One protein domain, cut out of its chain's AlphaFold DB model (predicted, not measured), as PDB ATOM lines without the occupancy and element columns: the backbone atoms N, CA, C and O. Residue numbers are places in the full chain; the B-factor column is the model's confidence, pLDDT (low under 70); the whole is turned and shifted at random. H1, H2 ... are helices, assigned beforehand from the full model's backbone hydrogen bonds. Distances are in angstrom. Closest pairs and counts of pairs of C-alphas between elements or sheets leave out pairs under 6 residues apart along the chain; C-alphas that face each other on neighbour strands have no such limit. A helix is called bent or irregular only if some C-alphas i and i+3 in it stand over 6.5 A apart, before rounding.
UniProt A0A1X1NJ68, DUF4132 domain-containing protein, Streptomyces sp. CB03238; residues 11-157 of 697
ATOM      1  N   GLU A  11      17.926 -50.749  -5.665       85.06
ATOM      2  CA  GLU A  11      16.754 -51.474  -5.177       85.06
ATOM      3  C   GLU A  11      17.083 -52.955  -4.929       85.06
ATOM      4  O   GLU A  11      16.687 -53.518  -3.909       85.06
ATOM      5  N   VAL A  12      17.884 -53.572  -5.807       85.44
ATOM      6  CA  VAL A  12      18.377 -54.949  -5.629       85.44
ATOM      7  C   VAL A  12      19.331 -55.033  -4.437       85.44
ATOM      8  O   VAL A  12      19.206 -55.943  -3.617       85.44
ATOM      9  N   ARG A  13      20.246 -54.067  -4.285       89.31
ATOM     10  CA  ARG A  13      21.178 -53.999  -3.142       89.31
ATOM     11  C   ARG A  13      20.436 -53.841  -1.809       89.31
ATOM     12  O   ARG A  13      20.781 -54.517  -0.840       89.31
ATOM     13  N   LEU A  14      19.407 -52.991  -1.767       86.62
ATOM     14  CA  LEU A  14      18.540 -52.787  -0.598       86.62
ATOM     15  C   LEU A  14      17.724 -54.043  -0.274       86.62
ATOM     16  O   LEU A  14      17.649 -54.446   0.886       86.62
ATOM     17  N   TYR A  15      17.167 -54.705  -1.291       84.25
ATOM     18  CA  TYR A  15      16.443 -55.962  -1.115       84.25
ATOM     19  C   TYR A  15      17.347 -57.067  -0.544       84.25
ATOM     20  O   TYR A  15      16.985 -57.706   0.445       84.25
ATOM     21  N   GLU A  16      18.546 -57.255  -1.106       85.25
ATOM     22  CA  GLU A  16      19.539 -58.228  -0.631       85.25
ATOM     23  C   GLU A  16      20.031 -57.917   0.791       85.25
ATOM     24  O   GLU A  16      20.225 -58.832   1.592       85.25
ATOM     25  N   ALA A  17      20.214 -56.638   1.137       84.50
ATOM     26  CA  ALA A  17      20.527 -56.218   2.504       84.50
ATOM     27  C   ALA A  17      19.397 -56.584   3.480       84.50
ATOM     28  O   ALA A  17      19.664 -57.199   4.510       84.50
ATOM     29  N   GLY A  18      18.139 -56.317   3.116       82.88
ATOM     30  CA  GLY A  18      16.986 -56.675   3.941       82.88
ATOM     31  C   GLY A  18      16.787 -58.187   4.096       82.88
ATOM     32  O   GLY A  18      16.345 -58.645   5.147       82.88
ATOM     33  N   VAL A  19      17.120 -58.987   3.075       81.56
ATOM     34  CA  VAL A  19      17.113 -60.457   3.185       81.56
ATOM     35  C   VAL A  19      18.183 -60.930   4.168       81.56
ATOM     36  O   VAL A  19      17.857 -61.721   5.049       81.56
ATOM     37  N   ARG A  20      19.419 -60.418   4.066       80.50
ATOM     38  CA  ARG A  20      20.524 -60.765   4.982       80.50
ATOM     39  C   ARG A  20      20.205 -60.425   6.434       80.50
ATOM     40  O   ARG A  20      20.481 -61.225   7.322       80.50
ATOM     41  N   GLU A  21      19.586 -59.274   6.663       82.75
ATOM     42  CA  GLU A  21      19.185 -58.835   8.000       82.75
ATOM     43  C   GLU A  21      18.141 -59.775   8.630       82.75
ATOM     44  O   GLU A  21      18.251 -60.122   9.803       82.75
ATOM     45  N   ARG A  22      17.188 -60.283   7.830       77.88
ATOM     46  CA  ARG A  22      16.171 -61.248   8.290       77.88
ATOM     47  C   ARG A  22      16.703 -62.662   8.528       77.88
ATOM     48  O   ARG A  22      16.134 -63.370   9.353       77.88
ATOM     49  N   THR A  23      17.724 -63.104   7.791       76.00
ATOM     50  CA  THR A  23      18.201 -64.500   7.835       76.00
ATOM     51  C   THR A  23      19.467 -64.713   8.662       76.00
ATOM     52  O   THR A  23      19.693 -65.834   9.109       76.00
ATOM     53  N   GLY A  24      20.287 -63.679   8.865       66.06
ATOM     54  CA  GLY A  24      21.607 -63.799   9.498       66.06
ATOM     55  C   GLY A  24      21.819 -62.985  10.778       66.06
ATOM     56  O   GLY A  24      22.814 -63.219  11.459       66.06
ATOM     57  N   GLY A  25      20.913 -62.058  11.120       65.06
ATOM     58  CA  GLY A  25      21.132 -61.066  12.182       65.06
ATOM     59  C   GLY A  25      22.187 -60.007  11.805       65.06
ATOM     60  O   GLY A  25      23.100 -60.270  11.026       65.06
ATOM     61  N   GLY A  26      22.051 -58.782  12.326       71.88
ATOM     62  CA  GLY A  26      22.926 -57.635  12.013       71.88
ATOM     63  C   GLY A  26      22.142 -56.390  11.582       71.88
ATOM     64  O   GLY A  26      20.922 -56.384  11.681       71.88
ATOM     65  N   ALA A  27      22.831 -55.345  11.107       80.31
ATOM     66  CA  ALA A  27      22.232 -54.071  10.670       80.31
ATOM     67  C   ALA A  27      22.581 -53.762   9.197       80.31
ATOM     68  O   ALA A  27      22.992 -52.656   8.843       80.31
ATOM     69  N   ALA A  28      22.472 -54.771   8.324       82.81
ATOM     70  CA  ALA A  28      22.958 -54.712   6.943       82.81
ATOM     71  C   ALA A  28      22.262 -53.630   6.096       82.81
ATOM     72  O   ALA A  28      22.894 -53.038   5.216       82.81
ATOM     73  N   VAL A  29      20.976 -53.351   6.343       84.56
ATOM     74  CA  VAL A  29      20.260 -52.239   5.701       84.56
ATOM     75  C   VAL A  29      20.781 -50.896   6.214       84.56
ATOM     76  O   VAL A  29      20.960 -49.970   5.422       84.56
ATOM     77  N   GLN A  30      21.083 -50.791   7.510       86.12
ATOM     78  CA  GLN A  30      21.637 -49.583   8.125       86.12
ATOM     79  C   GLN A  30      23.037 -49.250   7.624       86.12
ATOM     80  O   GLN A  30      23.277 -48.110   7.228       86.12
ATOM     81  N   GLU A  31      23.935 -50.228   7.585       87.81
ATOM     82  CA  GLU A  31      25.286 -50.063   7.044       87.81
ATOM     83  C   GLU A  31      25.244 -49.636   5.574       87.81
ATOM     84  O   GLU A  31      25.928 -48.690   5.172       87.81
ATOM     85  N   LEU A  32      24.380 -50.278   4.776       89.50
ATOM     86  CA  LEU A  32      24.185 -49.900   3.381       89.50
ATOM     87  C   LEU A  32      23.693 -48.454   3.281       89.50
ATOM     88  O   LEU A  32      24.373 -47.654   2.649       89.50
ATOM     89  N   LEU A  33      22.585 -48.092   3.938       90.00
ATOM     90  CA  LEU A  33      22.027 -46.734   3.904       90.00
ATOM     91  C   LEU A  33      23.037 -45.654   4.323       90.00
ATOM     92  O   LEU A  33      23.078 -44.588   3.708       90.00
ATOM     93  N   GLN A  34      23.869 -45.925   5.331       89.00
ATOM     94  CA  GLN A  34      24.899 -44.995   5.804       89.00
ATOM     95  C   GLN A  34      26.048 -44.801   4.805       89.00
ATOM     96  O   GLN A  34      26.656 -43.733   4.798       89.00
ATOM     97  N   SER A  35      26.327 -45.795   3.955       91.69
ATOM     98  CA  SER A  35      27.366 -45.716   2.915       91.69
ATOM     99  C   SER A  35      26.911 -45.054   1.608       91.69
ATOM    100  O   SER A  35      27.748 -44.723   0.770       91.69
ATOM    101  N   LEU A  36      25.601 -44.872   1.417       93.06
ATOM    102  CA  LEU A  36      25.031 -44.276   0.208       93.06
ATOM    103  C   LEU A  36      25.267 -42.763   0.148       93.06
ATOM    104  O   LEU A  36      25.246 -42.066   1.165       93.06
ATOM    105  N   THR A  37      25.394 -42.233  -1.067       94.06
ATOM    106  CA  THR A  37      25.342 -40.785  -1.313       94.06
ATOM    107  C   THR A  37      23.960 -40.215  -0.970       94.06
ATOM    108  O   THR A  37      22.967 -40.938  -0.934       94.06
ATOM    109  N   VAL A  38      23.848 -38.894  -0.786       91.50
ATOM    110  CA  VAL A  38      22.556 -38.229  -0.507       91.50
ATOM    111  C   VAL A  38      21.510 -38.517  -1.597       91.50
ATOM    112  O   VAL A  38      20.351 -38.796  -1.293       91.50
ATOM    113  N   ALA A  39      21.917 -38.522  -2.871       89.81
ATOM    114  CA  ALA A  39      21.025 -38.828  -3.989       89.81
ATOM    115  C   ALA A  39      20.530 -40.287  -3.963       89.81
ATOM    116  O   ALA A  39      19.363 -40.555  -4.256       89.81
ATOM    117  N   GLU A  40      21.396 -41.226  -3.583       91.94
ATOM    118  CA  GLU A  40      21.026 -42.630  -3.393       91.94
ATOM    119  C   GLU A  40      20.158 -42.829  -2.142       91.94
ATOM    120  O   GLU A  40      19.195 -43.587  -2.200       91.94
ATOM    121  N   GLN A  41      20.415 -42.114  -1.043       94.06
ATOM    122  CA  GLN A  41      19.554 -42.125   0.146       94.06
ATOM    123  C   GLN A  41      18.150 -41.595  -0.165       94.06
ATOM    124  O   GLN A  41      17.169 -42.183   0.281       94.06
ATOM    125  N   ARG A  42      18.029 -40.542  -0.984       94.50
ATOM    126  CA  ARG A  42      16.733 -40.037  -1.473       94.50
ATOM    127  C   ARG A  42      15.985 -41.085  -2.301       94.50
ATOM    128  O   ARG A  42      14.799 -41.321  -2.072       94.50
ATOM    129  N   ARG A  43      16.675 -41.775  -3.219       92.56
ATOM    130  CA  ARG A  43      16.090 -42.898  -3.980       92.56
ATOM    131  C   ARG A  43      15.670 -44.052  -3.070       92.56
ATOM    132  O   ARG A  43      14.583 -44.596  -3.245       92.56
ATOM    133  N   ALA A  44      16.492 -44.389  -2.078       91.56
ATOM    134  CA  ALA A  44      16.159 -45.392  -1.075       91.56
ATOM    135  C   ALA A  44      14.917 -44.982  -0.267       91.56
ATOM    136  O   ALA A  44      14.044 -45.810  -0.035       91.56
ATOM    137  N   ALA A  45      14.789 -43.703   0.096       93.06
ATOM    138  CA  ALA A  45      13.638 -43.176   0.824       93.06
ATOM    139  C   ALA A  45      12.332 -43.305   0.026       93.06
ATOM    140  O   ALA A  45      11.336 -43.783   0.569       93.06
ATOM    141  N   LEU A  46      12.348 -42.969  -1.270       92.06
ATOM    142  CA  LEU A  46      11.207 -43.195  -2.167       92.06
ATOM    143  C   LEU A  46      10.831 -44.681  -2.247       92.06
ATOM    144  O   LEU A  46       9.645 -45.008  -2.211       92.06
ATOM    145  N   TRP A  47      11.822 -45.570  -2.326       90.81
ATOM    146  CA  TRP A  47      11.605 -47.015  -2.403       90.81
ATOM    147  C   TRP A  47      11.013 -47.593  -1.108       90.81
ATOM    148  O   TRP A  47      10.004 -48.298  -1.145       90.81
ATOM    149  N   PHE A  48      11.593 -47.257   0.048       90.31
ATOM    150  CA  PHE A  48      11.099 -47.712   1.350       90.31
ATOM    151  C   PHE A  48       9.701 -47.175   1.653       90.31
ATOM    152  O   PHE A  48       8.864 -47.919   2.156       90.31
ATOM    153  N   HIS A  49       9.422 -45.913   1.319       91.12
ATOM    154  CA  HIS A  49       8.098 -45.325   1.528       91.12
ATOM    155  C   HIS A  49       7.026 -45.970   0.651       91.12
ATOM    156  O   HIS A  49       5.945 -46.272   1.146       91.12
ATOM    157  N   GLU A  50       7.330 -46.255  -0.619       90.69
ATOM    158  CA  GLU A  50       6.414 -46.999  -1.490       90.69
ATOM    159  C   GLU A  50       6.112 -48.393  -0.924       90.69
ATOM    160  O   GLU A  50       4.951 -48.796  -0.845       90.69
ATOM    161  N   LYS A  51       7.152 -49.114  -0.492       86.81
ATOM    162  CA  LYS A  51       7.011 -50.437   0.121       86.81
ATOM    163  C   LYS A  51       6.154 -50.381   1.388       86.81
ATOM    164  O   LYS A  51       5.255 -51.204   1.549       86.81
ATOM    165  N   LEU A  52       6.390 -49.386   2.244       86.62
ATOM    166  CA  LEU A  52       5.616 -49.158   3.464       86.62
ATOM    167  C   LEU A  52       4.139 -48.866   3.152       86.62
ATOM    168  O   LEU A  52       3.258 -49.420   3.805       86.62
ATOM    169  N   CYS A  53       3.854 -48.061   2.120       87.50
ATOM    170  CA  CYS A  53       2.481 -47.791   1.686       87.50
ATOM    171  C   CYS A  53       1.771 -49.070   1.220       87.50
ATOM    172  O   CYS A  53       0.649 -49.327   1.646       87.50
ATOM    173  N   ARG A  54       2.433 -49.898   0.399       86.44
ATOM    174  CA  ARG A  54       1.828 -51.100  -0.209       86.44
ATOM    175  C   ARG A  54       1.680 -52.290   0.736       86.44
ATOM    176  O   ARG A  54       0.824 -53.136   0.501       86.44
ATOM    177  N   SER A  55       2.574 -52.434   1.712       78.56
ATOM    178  CA  SER A  55       2.699 -53.669   2.506       78.56
ATOM    179  C   SER A  55       2.406 -53.494   3.994       78.56
ATOM    180  O   SER A  55       2.400 -54.490   4.715       78.56
ATOM    181  N   GLY A  56       2.158 -52.266   4.456       68.44
ATOM    182  CA  GLY A  56       2.006 -51.982   5.878       68.44
ATOM    183  C   GLY A  56       3.331 -51.913   6.617       68.44
ATOM    184  O   GLY A  56       4.383 -52.352   6.148       68.44
ATOM    185  N   ALA A  57       3.257 -51.329   7.804       61.38
ATOM    186  CA  ALA A  57       4.344 -51.273   8.755       61.38
ATOM    187  C   ALA A  57       4.665 -52.697   9.252       61.38
ATOM    188  O   ALA A  57       3.809 -53.416   9.777       61.38
ATOM    189  N   GLY A  58       5.896 -53.129   8.987       59.94
ATOM    190  CA  GLY A  58       6.490 -54.356   9.493       59.94
ATOM    191  C   GLY A  58       7.841 -54.020  10.120       59.94
ATOM    192  O   GLY A  58       8.572 -53.174   9.602       59.94
ATOM    193  N   ARG A  59       8.192 -54.724  11.209       55.41
ATOM    194  CA  ARG A  59       9.286 -54.386  12.153       55.41
ATOM    195  C   ARG A  59      10.678 -54.114  11.544       55.41
ATOM    196  O   ARG A  59      11.555 -53.665  12.268       55.41
ATOM    197  N   GLY A  60      10.912 -54.403  10.263       59.81
ATOM    198  CA  GLY A  60      12.216 -54.253   9.606       59.81
ATOM    199  C   GLY A  60      12.434 -52.968   8.797       59.81
ATOM    200  O   GLY A  60      13.586 -52.601   8.614       59.81
ATOM    201  N   ASP A  61      11.388 -52.279   8.319       66.62
ATOM    202  CA  ASP A  61      11.548 -51.177   7.339       66.62
ATOM    203  C   ASP A  61      11.073 -49.798   7.854       66.62
ATOM    204  O   ASP A  61      11.477 -48.762   7.324       66.62
ATOM    205  N   GLU A  62      10.253 -49.752   8.911       73.62
ATOM    206  CA  GLU A  62       9.756 -48.500   9.515       73.62
ATOM    207  C   GLU A  62      10.884 -47.608  10.035       73.62
ATOM    208  O   GLU A  62      10.872 -46.389   9.846       73.62
ATOM    209  N   TRP A  63      11.890 -48.225  10.658       83.88
ATOM    210  CA  TRP A  63      13.043 -47.510  11.189       83.88
ATOM    211  C   TRP A  63      13.818 -46.804  10.066       83.88
ATOM    212  O   TRP A  63      14.330 -45.709  10.287       83.88
ATOM    213  N   ALA A  64      13.873 -47.390   8.861       86.19
ATOM    214  CA  ALA A  64      14.577 -46.820   7.717       86.19
ATOM    215  C   ALA A  64      13.856 -45.567   7.209       86.19
ATOM    216  O   ALA A  64      14.499 -44.544   6.981       86.19
ATOM    217  N   VAL A  65      12.520 -45.604   7.105       87.00
ATOM    218  CA  VAL A  65      11.702 -44.431   6.746       87.00
ATOM    219  C   VAL A  65      11.822 -43.337   7.808       87.00
ATOM    220  O   VAL A  65      12.036 -42.173   7.462       87.00
ATOM    221  N   TRP A  66      11.761 -43.698   9.094       88.06
ATOM    222  CA  TRP A  66      11.981 -42.758  10.196       88.06
ATOM    223  C   TRP A  66      13.376 -42.124  10.121       88.06
ATOM    224  O   TRP A  66      13.494 -40.901  10.100       88.06
ATOM    225  N   TRP A  67      14.431 -42.930  10.001       90.31
ATOM    226  CA  TRP A  67      15.814 -42.454   9.951       90.31
ATOM    227  C   TRP A  67      16.050 -41.549   8.741       90.31
ATOM    228  O   TRP A  67      16.598 -40.457   8.897       90.31
ATOM    229  N   LEU A  68      15.573 -41.941   7.554       92.88
ATOM    230  CA  LEU A  68      15.660 -41.133   6.334       92.88
ATOM    231  C   LEU A  68      14.883 -39.818   6.466       92.88
ATOM    232  O   LEU A  68      15.360 -38.794   5.988       92.88
ATOM    233  N   SER A  69      13.753 -39.800   7.186       91.56
ATOM    234  CA  SER A  69      12.998 -38.565   7.447       91.56
ATOM    235  C   SER A  69      13.757 -37.544   8.306       91.56
ATOM    236  O   SER A  69      13.417 -36.365   8.293       91.56
ATOM    237  N   THR A  70      14.802 -37.957   9.030       91.50
ATOM    238  CA  THR A  70      15.645 -37.045   9.829       91.50
ATOM    239  C   THR A  70      16.826 -36.455   9.050       91.50
ATOM    240  O   THR A  70      17.554 -35.610   9.577       91.50
ATOM    241  N   ARG A  71      17.046 -36.892   7.804       92.62
ATOM    242  CA  ARG A  71      18.154 -36.446   6.949       92.62
ATOM    243  C   ARG A  71      17.707 -35.317   6.020       92.62
ATOM    244  O   ARG A  71      16.552 -35.264   5.621       92.62
ATOM    245  N   ARG A  72      18.651 -34.447   5.646       92.00
ATOM    246  CA  ARG A  72      18.477 -33.496   4.536       92.00
ATOM    247  C   ARG A  72      18.839 -34.195   3.234       92.00
ATOM    248  O   ARG A  72      20.013 -34.507   3.025       92.00
ATOM    249  N   LEU A  73      17.837 -34.502   2.421       93.94
ATOM    250  CA  LEU A  73      17.979 -35.312   1.209       93.94
ATOM    251  C   LEU A  73      17.845 -34.492  -0.084       93.94
ATOM    252  O   LEU A  73      17.963 -35.049  -1.175       93.94
ATOM    253  N   GLY A  74      17.641 -33.178   0.023       91.81
ATOM    254  CA  GLY A  74      17.476 -32.272  -1.109       91.81
ATOM    255  C   GLY A  74      16.187 -32.536  -1.882       91.81
ATOM    256  O   GLY A  74      16.227 -32.679  -3.105       91.81
ATOM    257  N   TRP A  75      15.062 -32.682  -1.179       95.00
ATOM    258  CA  TRP A  75      13.760 -32.951  -1.793       95.00
ATOM    259  C   TRP A  75      13.294 -31.809  -2.701       95.00
ATOM    260  O   TRP A  75      13.347 -30.639  -2.331       95.00
ATOM    261  N   SER A  76      12.791 -32.158  -3.882       93.00
ATOM    262  CA  SER A  76      12.041 -31.231  -4.733       93.00
ATOM    263  C   SER A  76      10.555 -31.190  -4.353       93.00
ATOM    264  O   SER A  76      10.027 -32.132  -3.761       93.00
ATOM    265  N   ALA A  77       9.850 -30.124  -4.750       90.25
ATOM    266  CA  ALA A  77       8.401 -30.002  -4.549       90.25
ATOM    267  C   ALA A  77       7.625 -31.173  -5.179       90.25
ATOM    268  O   ALA A  77       6.752 -31.758  -4.548       90.25
ATOM    269  N   ALA A  78       8.010 -31.583  -6.394       91.56
ATOM    270  CA  ALA A  78       7.373 -32.692  -7.101       91.56
ATOM    271  C   ALA A  78       7.524 -34.038  -6.368       91.56
ATOM    272  O   ALA A  78       6.601 -34.854  -6.387       91.56
ATOM    273  N   GLU A  79       8.669 -34.273  -5.717       93.25
ATOM    274  CA  GLU A  79       8.910 -35.480  -4.918       93.25
ATOM    275  C   GLU A  79       8.166 -35.438  -3.576       93.25
ATOM    276  O   GLU A  79       7.636 -36.461  -3.142       93.25
ATOM    277  N   ALA A  80       8.071 -34.269  -2.934       93.62
ATOM    278  CA  ALA A  80       7.240 -34.093  -1.745       93.62
ATOM    279  C   ALA A  80       5.754 -34.352  -2.061       93.62
ATOM    280  O   ALA A  80       5.081 -35.089  -1.335       93.62
ATOM    281  N   ASP A  81       5.263 -33.830  -3.188       91.62
ATOM    282  CA  ASP A  81       3.898 -34.065  -3.666       91.62
ATOM    283  C   ASP A  81       3.658 -35.531  -4.025       91.62
ATOM    284  O   ASP A  81       2.571 -36.051  -3.793       91.62
ATOM    285  N   GLU A  82       4.658 -36.214  -4.586       92.44
ATOM    286  CA  GLU A  82       4.603 -37.651  -4.864       92.44
ATOM    287  C   GLU A  82       4.438 -38.455  -3.572       92.44
ATOM    288  O   GLU A  82       3.528 -39.277  -3.463       92.44
ATOM    289  N   LEU A  83       5.255 -38.167  -2.557       93.38
ATOM    290  CA  LEU A  83       5.161 -38.808  -1.246       93.38
ATOM    291  C   LEU A  83       3.795 -38.574  -0.581       93.38
ATOM    292  O   LEU A  83       3.227 -39.503  -0.009       93.38
ATOM    293  N   LEU A  84       3.239 -37.364  -0.688       91.56
ATOM    294  CA  LEU A  84       1.899 -37.055  -0.186       91.56
ATOM    295  C   LEU A  84       0.793 -37.735  -1.015       91.56
ATOM    296  O   LEU A  84      -0.168 -38.251  -0.440       91.56
ATOM    297  N   ARG A  85       0.925 -37.806  -2.349       90.62
ATOM    298  CA  ARG A  85      -0.032 -38.489  -3.241       90.62
ATOM    299  C   ARG A  85      -0.145 -39.980  -2.944       90.62
ATOM    300  O   ARG A  85      -1.244 -40.519  -3.017       90.62
ATOM    301  N   ARG A  86       0.941 -40.634  -2.530       91.44
ATOM    302  CA  ARG A  86       0.905 -42.044  -2.102       91.44
ATOM    303  C   ARG A  86       0.025 -42.274  -0.876       91.44
ATOM    304  O   ARG A  86      -0.490 -43.378  -0.728       91.44
ATOM    305  N   LEU A  87      -0.145 -41.256  -0.028       88.88
ATOM    306  CA  LEU A  87      -0.983 -41.328   1.170       88.88
ATOM    307  C   LEU A  87      -2.427 -40.892   0.910       88.88
ATOM    308  O   LEU A  87      -3.361 -41.571   1.317       88.88
ATOM    309  N   VAL A  88      -2.605 -39.734   0.270       86.12
ATOM    310  CA  VAL A  88      -3.897 -39.025   0.182       86.12
ATOM    311  C   VAL A  88      -4.207 -38.512  -1.228       86.12
ATOM    312  O   VAL A  88      -4.992 -37.583  -1.408       86.12
ATOM    313  N   GLY A  89      -3.556 -39.069  -2.249       79.56
ATOM    314  CA  GLY A  89      -3.837 -38.790  -3.655       79.56
ATOM    315  C   GLY A  89      -5.000 -39.622  -4.200       79.56
ATOM    316  O   GLY A  89      -5.495 -40.532  -3.547       79.56
ATOM    317  N   ALA A  90      -5.429 -39.317  -5.429       70.69
ATOM    318  CA  ALA A  90      -6.453 -40.112  -6.119       70.69
ATOM    319  C   ALA A  90      -5.986 -41.555  -6.405       70.69
ATOM    320  O   ALA A  90      -6.799 -42.472  -6.372       70.69
ATOM    321  N   ASP A  91      -4.678 -41.733  -6.614       76.62
ATOM    322  CA  ASP A  91      -4.007 -43.018  -6.844       76.62
ATOM    323  C   ASP A  91      -3.187 -43.446  -5.610       76.62
ATOM    324  O   ASP A  91      -2.060 -43.931  -5.736       76.62
ATOM    325  N   ALA A  92      -3.705 -43.187  -4.401       84.75
ATOM    326  CA  ALA A  92      -3.016 -43.527  -3.158       84.75
ATOM    327  C   ALA A  92      -2.598 -45.009  -3.139       84.75
ATOM    328  O   ALA A  92      -3.357 -45.901  -3.517       84.75
ATOM    329  N   LEU A  93      -1.366 -45.265  -2.695       86.94
ATOM    330  CA  LEU A  93      -0.795 -46.611  -2.616       86.94
ATOM    331  C   LEU A  93      -1.125 -47.310  -1.297       86.94
ATOM    332  O   LEU A  93      -0.901 -48.514  -1.184       86.94
ATOM    333  N   VAL A  94      -1.587 -46.549  -0.304       83.94
ATOM    334  CA  VAL A  94      -1.912 -47.034   1.035       83.94
ATOM    335  C   VAL A  94      -3.406 -47.306   1.176       83.94
ATOM    336  O   VAL A  94      -4.240 -46.507   0.748       83.94
ATOM    337  N   ASP A  95      -3.748 -48.427   1.810       82.88
ATOM    338  CA  ASP A  95      -5.128 -48.706   2.199       82.88
ATOM    339  C   ASP A  95      -5.612 -47.688   3.258       82.88
ATOM    340  O   ASP A  95      -4.873 -47.389   4.203       82.88
ATOM    341  N   PRO A  96      -6.846 -47.159   3.149       81.06
ATOM    342  CA  PRO A  96      -7.408 -46.233   4.125       81.06
ATOM    343  C   PRO A  96      -7.277 -46.692   5.584       81.06
ATOM    344  O   PRO A  96      -6.789 -45.955   6.443       81.06
ATOM    345  N   GLN A  97      -7.660 -47.931   5.890       80.75
ATOM    346  CA  GLN A  97      -7.627 -48.432   7.260       80.75
ATOM    347  C   GLN A  97      -6.189 -48.520   7.781       80.75
ATOM    348  O   GLN A  97      -5.922 -48.144   8.926       80.75
ATOM    349  N   GLN A  98      -5.258 -48.945   6.925       82.12
ATOM    350  CA  GLN A  98      -3.830 -48.967   7.236       82.12
ATOM    351  C   GLN A  98      -3.288 -47.559   7.521       82.12
ATOM    352  O   GLN A  98      -2.565 -47.371   8.499       82.12
ATOM    353  N   LEU A  99      -3.669 -46.554   6.724       84.19
ATOM    354  CA  LEU A  99      -3.252 -45.168   6.944       84.19
ATOM    355  C   LEU A  99      -3.732 -44.624   8.298       84.19
ATOM    356  O   LEU A  99      -2.985 -43.885   8.930       84.19
ATOM    357  N   LEU A 100      -4.925 -44.990   8.779       80.38
ATOM    358  CA  LEU A 100      -5.393 -44.553  10.109       80.38
ATOM    359  C   LEU A 100      -4.626 -45.222  11.237       80.38
ATOM    360  O   LEU A 100      -4.311 -44.562  12.222       80.38
ATOM    361  N   GLN A 101      -4.342 -46.516  11.094       80.06
ATOM    362  CA  GLN A 101      -3.638 -47.298  12.109       80.06
ATOM    363  C   GLN A 101      -2.147 -46.952  12.180       80.06
ATOM    364  O   GLN A 101      -1.533 -47.091  13.230       80.06
ATOM    365  N   GLN A 102      -1.556 -46.516  11.067       82.88
ATOM    366  CA  GLN A 102      -0.114 -46.301  10.920       82.88
ATOM    367  C   GLN A 102       0.197 -44.875  10.445       82.88
ATOM    368  O   GLN A 102       1.193 -44.631   9.760       82.88
ATOM    369  N   PHE A 103      -0.656 -43.912  10.812       84.50
ATOM    370  CA  PHE A 103      -0.580 -42.542  10.307       84.50
ATOM    371  C   PHE A 103       0.781 -41.898  10.581       84.50
ATOM    372  O   PHE A 103       1.390 -41.314   9.682       84.50
ATOM    373  N   ALA A 104       1.290 -42.043  11.807       83.25
ATOM    374  CA  ALA A 104       2.567 -41.470  12.201       83.25
ATOM    375  C   ALA A 104       3.751 -41.985  11.356       83.25
ATOM    376  O   ALA A 104       4.376 -41.161  10.682       83.25
ATOM    377  N   PRO A 105       4.057 -43.297  11.304       83.38
ATOM    378  CA  PRO A 105       5.196 -43.799  10.531       83.38
ATOM    379  C   PRO A 105       5.082 -43.537   9.019       83.38
ATOM    380  O   PRO A 105       6.096 -43.288   8.369       83.38
ATOM    381  N   LEU A 106       3.868 -43.513   8.456       87.75
ATOM    382  CA  LEU A 106       3.647 -43.245   7.029       87.75
ATOM    383  C   LEU A 106       3.880 -41.777   6.631       87.75
ATOM    384  O   LEU A 106       4.264 -41.501   5.491       87.75
ATOM    385  N   THR A 107       3.663 -40.839   7.558       89.81
ATOM    386  CA  THR A 107       3.594 -39.396   7.259       89.81
ATOM    387  C   THR A 107       4.905 -38.646   7.536       89.81
ATOM    388  O   THR A 107       5.122 -37.562   6.993       89.81
ATOM    389  N   LEU A 108       5.828 -39.211   8.324       89.75
ATOM    390  CA  LEU A 108       7.079 -38.537   8.709       89.75
ATOM    391  C   LEU A 108       7.969 -38.147   7.522       89.75
ATOM    392  O   LEU A 108       8.441 -37.010   7.460       89.75
ATOM    393  N   LEU A 109       8.193 -39.067   6.581       92.38
ATOM    394  CA  LEU A 109       9.017 -38.802   5.403       92.38
ATOM    395  C   LEU A 109       8.371 -37.770   4.455       92.38
ATOM    396  O   LEU A 109       9.061 -36.804   4.129       92.38
ATOM    397  N   PRO A 110       7.080 -37.887   4.071       93.81
ATOM    398  CA  PRO A 110       6.392 -36.843   3.307       93.81
ATOM    399  C   PRO A 110       6.480 -35.452   3.944       93.81
ATOM    400  O   PRO A 110       6.710 -34.473   3.242       93.81
ATOM    401  N   LEU A 111       6.342 -35.346   5.272       92.38
ATOM    402  CA  LEU A 111       6.452 -34.055   5.961       92.38
ATOM    403  C   LEU A 111       7.866 -33.499   5.951       92.38
ATOM    404  O   LEU A 111       8.039 -32.300   5.775       92.38
ATOM    405  N   SER A 112       8.869 -34.351   6.151       92.50
ATOM    406  CA  SER A 112      10.265 -33.927   6.052       92.50
ATOM    407  C   SER A 112      10.579 -33.413   4.644       92.50
ATOM    408  O   SER A 112      11.144 -32.332   4.495       92.50
ATOM    409  N   ALA A 113      10.098 -34.122   3.617       94.25
ATOM    410  CA  ALA A 113      10.222 -33.700   2.228       94.25
ATOM    411  C   ALA A 113       9.522 -32.366   1.947       94.25
ATOM    412  O   ALA A 113      10.124 -31.493   1.329       94.25
ATOM    413  N   ALA A 114       8.301 -32.175   2.453       92.88
ATOM    414  CA  ALA A 114       7.556 -30.924   2.317       92.88
ATOM    415  C   ALA A 114       8.225 -29.736   3.036       92.88
ATOM    416  O   ALA A 114       8.192 -28.615   2.535       92.88
ATOM    417  N   VAL A 115       8.845 -29.965   4.201       90.88
ATOM    418  CA  VAL A 115       9.627 -28.933   4.908       90.88
ATOM    419  C   VAL A 115      10.881 -28.565   4.118       90.88
ATOM    420  O   VAL A 115      11.217 -27.388   4.021       90.88
ATOM    421  N   GLU A 116      11.589 -29.553   3.569       92.12
ATOM    422  CA  GLU A 116      12.849 -29.328   2.857       92.12
ATOM    423  C   GLU A 116      12.650 -28.706   1.468       92.12
ATOM    424  O   GLU A 116      13.467 -27.884   1.055       92.12
ATOM    425  N   SER A 117      11.562 -29.042   0.767       90.25
ATOM    426  CA  SER A 117      11.304 -28.550  -0.591       90.25
ATOM    427  C   SER A 117      10.957 -27.061  -0.663       90.25
ATOM    428  O   SER A 117      11.021 -26.477  -1.746       90.25
ATOM    429  N   GLY A 118      10.558 -26.438   0.453       76.12
ATOM    430  CA  GLY A 118      10.144 -25.029   0.511       76.12
ATOM    431  C   GLY A 118       8.834 -24.712  -0.228       76.12
ATOM    432  O   GLY A 118       8.444 -23.550  -0.310       76.12
ATOM    433  N   GLY A 119       8.153 -25.732  -0.756       75.75
ATOM    434  CA  GLY A 119       6.890 -25.628  -1.479       75.75
ATOM    435  C   GLY A 119       6.349 -27.013  -1.835       75.75
ATOM    436  O   GLY A 119       7.100 -27.884  -2.278       75.75
ATOM    437  N   CYS A 120       5.057 -27.225  -1.606       83.00
ATOM    438  CA  CYS A 120       4.321 -28.442  -1.945       83.00
ATOM    439  C   CYS A 120       2.829 -28.119  -2.124       83.00
ATOM    440  O   CYS A 120       2.363 -27.028  -1.777       83.00
ATOM    441  N   ASP A 121       2.077 -29.061  -2.678       85.56
ATOM    442  CA  ASP A 121       0.646 -28.940  -2.912       85.56
ATOM    443  C   ASP A 121      -0.112 -28.829  -1.575       85.56
ATOM    444  O   ASP A 121      -0.312 -29.803  -0.833       85.56
ATOM    445  N   ARG A 122      -0.578 -27.608  -1.275       83.12
ATOM    446  CA  ARG A 122      -1.362 -27.289  -0.070       83.12
ATOM    447  C   ARG A 122      -2.627 -28.140   0.040       83.12
ATOM    448  O   ARG A 122      -3.075 -28.407   1.155       83.12
ATOM    449  N   MET A 123      -3.195 -28.608  -1.073       79.31
ATOM    450  CA  MET A 123      -4.383 -29.458  -1.063       79.31
ATOM    451  C   MET A 123      -4.072 -30.855  -0.526       79.31
ATOM    452  O   MET A 123      -4.837 -31.394   0.275       79.31
ATOM    453  N   LEU A 124      -2.924 -31.423  -0.902       85.69
ATOM    454  CA  LEU A 124      -2.459 -32.699  -0.356       85.69
ATOM    455  C   LEU A 124      -2.132 -32.578   1.136       85.69
ATOM    456  O   LEU A 124      -2.491 -33.461   1.915       85.69
ATOM    457  N   LEU A 125      -1.535 -31.460   1.562       88.00
ATOM    458  CA  LEU A 125      -1.321 -31.180   2.985       88.00
ATOM    459  C   LEU A 125      -2.644 -31.090   3.759       88.00
ATOM    460  O   LEU A 125      -2.766 -31.674   4.837       88.00
ATOM    461  N   ARG A 126      -3.664 -30.412   3.217       84.19
ATOM    462  CA  ARG A 126      -4.999 -30.335   3.834       84.19
ATOM    463  C   ARG A 126      -5.716 -31.687   3.857       84.19
ATOM    464  O   ARG A 126      -6.394 -31.992   4.841       84.19
ATOM    465  N   ALA A 127      -5.551 -32.516   2.828       82.69
ATOM    466  CA  ALA A 127      -6.078 -33.881   2.801       82.69
ATOM    467  C   ALA A 127      -5.406 -34.754   3.874       82.69
ATOM    468  O   ALA A 127      -6.099 -35.369   4.683       82.69
ATOM    469  N   ALA A 128      -4.075 -34.705   3.989       86.56
ATOM    470  CA  ALA A 128      -3.333 -35.372   5.063       86.56
ATOM    471  C   ALA A 128      -3.746 -34.855   6.452       86.56
ATOM    472  O   ALA A 128      -3.929 -35.631   7.394       86.56
ATOM    473  N   ARG A 129      -3.984 -33.546   6.582       86.12
ATOM    474  CA  ARG A 129      -4.497 -32.947   7.817       86.12
ATOM    475  C   ARG A 129      -5.905 -33.420   8.158       86.12
ATOM    476  O   ARG A 129      -6.189 -33.637   9.335       86.12
ATOM    477  N   THR A 130      -6.754 -33.634   7.159       80.75
ATOM    478  CA  THR A 130      -8.100 -34.196   7.333       80.75
ATOM    479  C   THR A 130      -8.030 -35.664   7.756       80.75
ATOM    480  O   THR A 130      -8.663 -36.034   8.742       80.75
ATOM    481  N   ALA A 131      -7.194 -36.475   7.100       81.88
ATOM    482  CA  ALA A 131      -6.948 -37.872   7.471       81.88
ATOM    483  C   ALA A 131      -6.472 -38.007   8.929       81.88
ATOM    484  O   ALA A 131      -6.976 -38.846   9.675       81.88
ATOM    485  N   SER A 132      -5.589 -37.104   9.379       82.88
ATOM    486  CA  SER A 132      -5.080 -37.091  10.760       82.88
ATOM    487  C   SER A 132      -6.160 -36.899  11.835       82.88
ATOM    488  O   SER A 132      -5.949 -37.275  12.983       82.88
ATOM    489  N   LEU A 133      -7.305 -36.289  11.495       76.44
ATOM    490  CA  LEU A 133      -8.425 -36.113  12.428       76.44
ATOM    491  C   LEU A 133      -9.248 -37.392  12.598       76.44
ATOM    492  O   LEU A 133     -10.002 -37.504  13.557       76.44
ATOM    493  N   SER A 134      -9.136 -38.325  11.652       74.25
ATOM    494  CA  SER A 134      -9.847 -39.603  11.656       74.25
ATOM    495  C   SER A 134      -8.990 -40.763  12.171       74.25
ATOM    496  O   SER A 134      -9.523 -41.853  12.359       74.25
ATOM    497  N   ALA A 135      -7.680 -40.563  12.350       69.62
ATOM    498  CA  ALA A 135      -6.752 -41.601  12.789       69.62
ATOM    499  C   ALA A 135      -6.986 -41.949  14.271       69.62
ATOM    500  O   ALA A 135      -6.926 -41.072  15.133       69.62
ATOM    501  N   TRP A 136      -7.264 -43.226  14.555       60.19
ATOM    502  CA  TRP A 136      -7.479 -43.755  15.905       60.19
ATOM    503  C   TRP A 136      -6.152 -44.304  16.434       60.19
ATOM    504  O   TRP A 136      -5.674 -45.317  15.929       60.19
ATOM    505  N   GLY A 137      -5.562 -43.640  17.428       51.25
ATOM    506  CA  GLY A 137      -4.435 -44.171  18.199       51.25
ATOM    507  C   GLY A 137      -4.909 -44.539  19.600       51.25
ATOM    508  O   GLY A 137      -5.605 -43.745  20.232       51.25
ATOM    509  N   ASP A 138      -4.578 -45.745  20.053       40.78
ATOM    510  CA  ASP A 138      -4.825 -46.217  21.418       40.78
ATOM    511  C   ASP A 138      -4.183 -45.253  22.440       40.78
ATOM    512  O   ASP A 138      -3.210 -44.566  22.117       40.78
ATOM    513  N   GLN A 139      -4.761 -45.156  23.641       47.97
ATOM    514  CA  GLN A 139      -4.715 -43.989  24.549       47.97
ATOM    515  C   GLN A 139      -3.344 -43.555  25.142       47.97
ATOM    516  O   GLN A 139      -3.323 -42.830  26.130       47.97
ATOM    517  N   ASP A 140      -2.206 -43.881  24.523       42.62
ATOM    518  CA  ASP A 140      -0.870 -43.366  24.885       42.62
ATOM    519  C   ASP A 140      -0.087 -42.715  23.706       42.62
ATOM    520  O   ASP A 140       0.970 -42.119  23.919       42.62
ATOM    521  N   GLU A 141      -0.603 -42.723  22.462       50.31
ATOM    522  CA  GLU A 141       0.080 -42.173  21.259       50.31
ATOM    523  C   GLU A 141      -0.381 -40.766  20.799       50.31
ATOM    524  O   GLU A 141       0.027 -40.262  19.743       50.31
ATOM    525  N   ASP A 142      -1.186 -40.061  21.599       54.53
ATOM    526  CA  ASP A 142      -1.747 -38.746  21.236       54.53
ATOM    527  C   ASP A 142      -0.681 -37.655  20.971       54.53
ATOM    528  O   ASP A 142      -0.916 -36.702  20.213       54.53
ATOM    529  N   ALA A 143       0.532 -37.799  21.517       63.41
ATOM    530  CA  ALA A 143       1.612 -36.826  21.354       63.41
ATOM    531  C   ALA A 143       2.203 -36.794  19.928       63.41
ATOM    532  O   ALA A 143       2.454 -35.707  19.394       63.41
ATOM    533  N   ALA A 144       2.401 -37.950  19.283       71.19
ATOM    534  CA  ALA A 144       3.038 -38.033  17.962       71.19
ATOM    535  C   ALA A 144       2.126 -37.473  16.860       71.19
ATOM    536  O   ALA A 144       2.539 -36.619  16.069       71.19
ATOM    537  N   ASN A 145       0.847 -37.858  16.879       74.00
ATOM    538  CA  ASN A 145      -0.160 -37.321  15.965       74.00
ATOM    539  C   ASN A 145      -0.412 -35.824  16.206       74.00
ATOM    540  O   ASN A 145      -0.633 -35.072  15.257       74.00
ATOM    541  N   ALA A 146      -0.337 -35.333  17.450       76.31
ATOM    542  CA  ALA A 146      -0.399 -33.897  17.734       76.31
ATOM    543  C   ALA A 146       0.814 -33.119  17.188       76.31
ATOM    544  O   ALA A 146       0.666 -31.985  16.728       76.31
ATOM    545  N   VAL A 147       2.020 -33.697  17.212       82.56
ATOM    546  CA  VAL A 147       3.212 -33.095  16.584       82.56
ATOM    547  C   VAL A 147       3.064 -33.055  15.064       82.56
ATOM    548  O   VAL A 147       3.326 -32.019  14.457       82.56
ATOM    549  N   ILE A 148       2.596 -34.143  14.453       86.06
ATOM    550  CA  ILE A 148       2.338 -34.209  13.010       86.06
ATOM    551  C   ILE A 148       1.282 -33.183  12.588       86.06
ATOM    552  O   ILE A 148       1.512 -32.440  11.638       86.06
ATOM    553  N   ARG A 149       0.169 -33.073  13.325       84.25
ATOM    554  CA  ARG A 149      -0.868 -32.058  13.076       84.25
ATOM    555  C   ARG A 149      -0.306 -30.642  13.122       84.25
ATOM    556  O   ARG A 149      -0.524 -29.890  12.185       84.25
ATOM    557  N   ARG A 150       0.499 -30.313  14.140       82.12
ATOM    558  CA  ARG A 150       1.176 -29.007  14.233       82.12
ATOM    559  C   ARG A 150       2.121 -28.739  13.061       82.12
ATOM    560  O   ARG A 150       2.182 -27.614  12.581       82.12
ATOM    561  N   ARG A 151       2.848 -29.757  12.586       87.56
ATOM    562  CA  ARG A 151       3.722 -29.637  11.406       87.56
ATOM    563  C   ARG A 151       2.928 -29.430  10.121       87.56
ATOM    564  O   ARG A 151       3.308 -28.585   9.322       87.56
ATOM    565  N   LEU A 152       1.832 -30.167   9.939       87.94
ATOM    566  CA  LEU A 152       0.902 -29.967   8.827       87.94
ATOM    567  C   LEU A 152       0.319 -28.553   8.855       87.94
ATOM    568  O   LEU A 152       0.351 -27.885   7.834       87.94
ATOM    569  N   ASP A 153      -0.137 -28.075  10.014       82.62
ATOM    570  CA  ASP A 153      -0.681 -26.721  10.169       82.62
ATOM    571  C   ASP A 153       0.379 -25.649   9.831       82.62
ATOM    572  O   ASP A 153       0.090 -24.697   9.111       82.62
ATOM    573  N   ALA A 154       1.636 -25.840  10.254       83.62
ATOM    574  CA  ALA A 154       2.741 -24.941   9.908       83.62
ATOM    575  C   ALA A 154       3.102 -24.954   8.409       83.62
ATOM    576  O   ALA A 154       3.400 -23.902   7.851       83.62
ATOM    577  N   LEU A 155       3.069 -26.125   7.761       86.50
ATOM    578  CA  LEU A 155       3.342 -26.288   6.326       86.50
ATOM    579  C   LEU A 155       2.207 -25.778   5.440       86.50
ATOM    580  O   LEU A 155       2.455 -25.218   4.376       86.50
ATOM    581  N   ILE A 156       0.959 -25.964   5.877       83.69
ATOM    582  CA  ILE A 156      -0.198 -25.338   5.237       83.69
ATOM    583  C   ILE A 156      -0.011 -23.823   5.289       83.69
ATOM    584  O   ILE A 156      -0.348 -23.169   4.309       83.69
ATOM    585  N   GLY A 157       0.613 -23.296   6.347       68.56
ATOM    586  CA  GLY A 157       0.967 -21.890   6.493       68.56
ATOM    587  C   GLY A 157      -0.236 -21.030   6.881       68.56
ATOM    588  O   GLY A 157      -1.368 -21.522   6.889       68.56
TER     589      GLY A 157
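Overview. This is residues 11 to 157 of the 697 residues of the protein "DUF4132 domain-containing protein" of Streptomyces sp. CB03238 (UniProt A0A1X1NJ68). Four pairs of helices follow one another in a row: the hairpin H1 and H2 at one end, then the hairpin H3 and H4, then H5 with H7, and the hairpin H8 and H9 at the other end. The last three pairs pack together, while the pair H1 and H2 is joined on more loosely, and short H6 lies crosswise to H5 and H7. The printed part has 147 residues with nine named helices, H1 to H9 in chain order, and no named strand, and its class is all helix. It is compact, with a radius of gyration of the C-alphas of 15.0 A and spans of 43 by 34 by 27 A.

Along the chain. H1 is residues 11 to 24, 19.8 A long, and begins at C-alpha 11 (16.754, -51.474, -5.177). H2 is residues 28 to 35. H3, the longest helix, is residues 38 to 55, 25.3 A from first to last C-alpha. H4 is residues 62 to 69, and H5 is residues 77 to 88, 16.0 A long. H6 is residues 96 to 101. H7, residues 103 to 117 and 21.3 A long, begins at C-alpha 103 (-0.580, -42.542, 10.307) and is irregular: C-alphas 106 and 109 are 7.2 A apart. H8 is residues 122 to 134, 19.0 A long. H9, residues 142 to 156 and 20.9 A long, ends at C-alpha 156 (-0.198, -25.338, 5.237).

Arrangement. H1 and H2 touch at a steep tilt of 43 degrees, their closest C-alphas being those of Ala 17 and Val 29, 5.1 A apart. H1 only just touches H3, with 3 pairs of C-alphas within 8 A; the closest are those of Glu 11 and Trp 47, 7.4 A apart. H3 and H4 touch, with the C-alphas of Ala 45 and Leu 68 closest at 6.2 A. H3, H5, H7, H8 and H9 form a bundle, a group of helices packed together. H3 and H7 are the hubs, touching four helices each. H7 touches H4 at Leu 109 and Ser 69, whose C-alphas are the closest at 4.5 A. H5 and H7 touch at a shallow tilt of 17 degrees, opposite ways, with the C-alphas of Ala 80 and Ala 113 closest at 5.0 A. H6 is about perpendicular to H7, at 82 degrees, and close but not clearly touching. H8 and H9 touch, opposite ways at 20 degrees, a shallow tilt; the C-alphas of Arg 122 and Ile 156 are closest at 5.8 A. In H1, H2, H3, H4, H6 and H9 every O i to N i+4 pair is within hydrogen-bond range; in H5 7 of 8 are, in H7 9 of 11 and in H8 7 of 9.

Size, cuts and confidence. The two C-alphas farthest apart are those of Gly 24 and Gly 157, at 46.8 A. The printed part has no cut, and no link between named helices is long. The mean pLDDT of the printed part is 82.9; residues 24 to 25, 56 to 61, 135 to 143 and 157 are under 70.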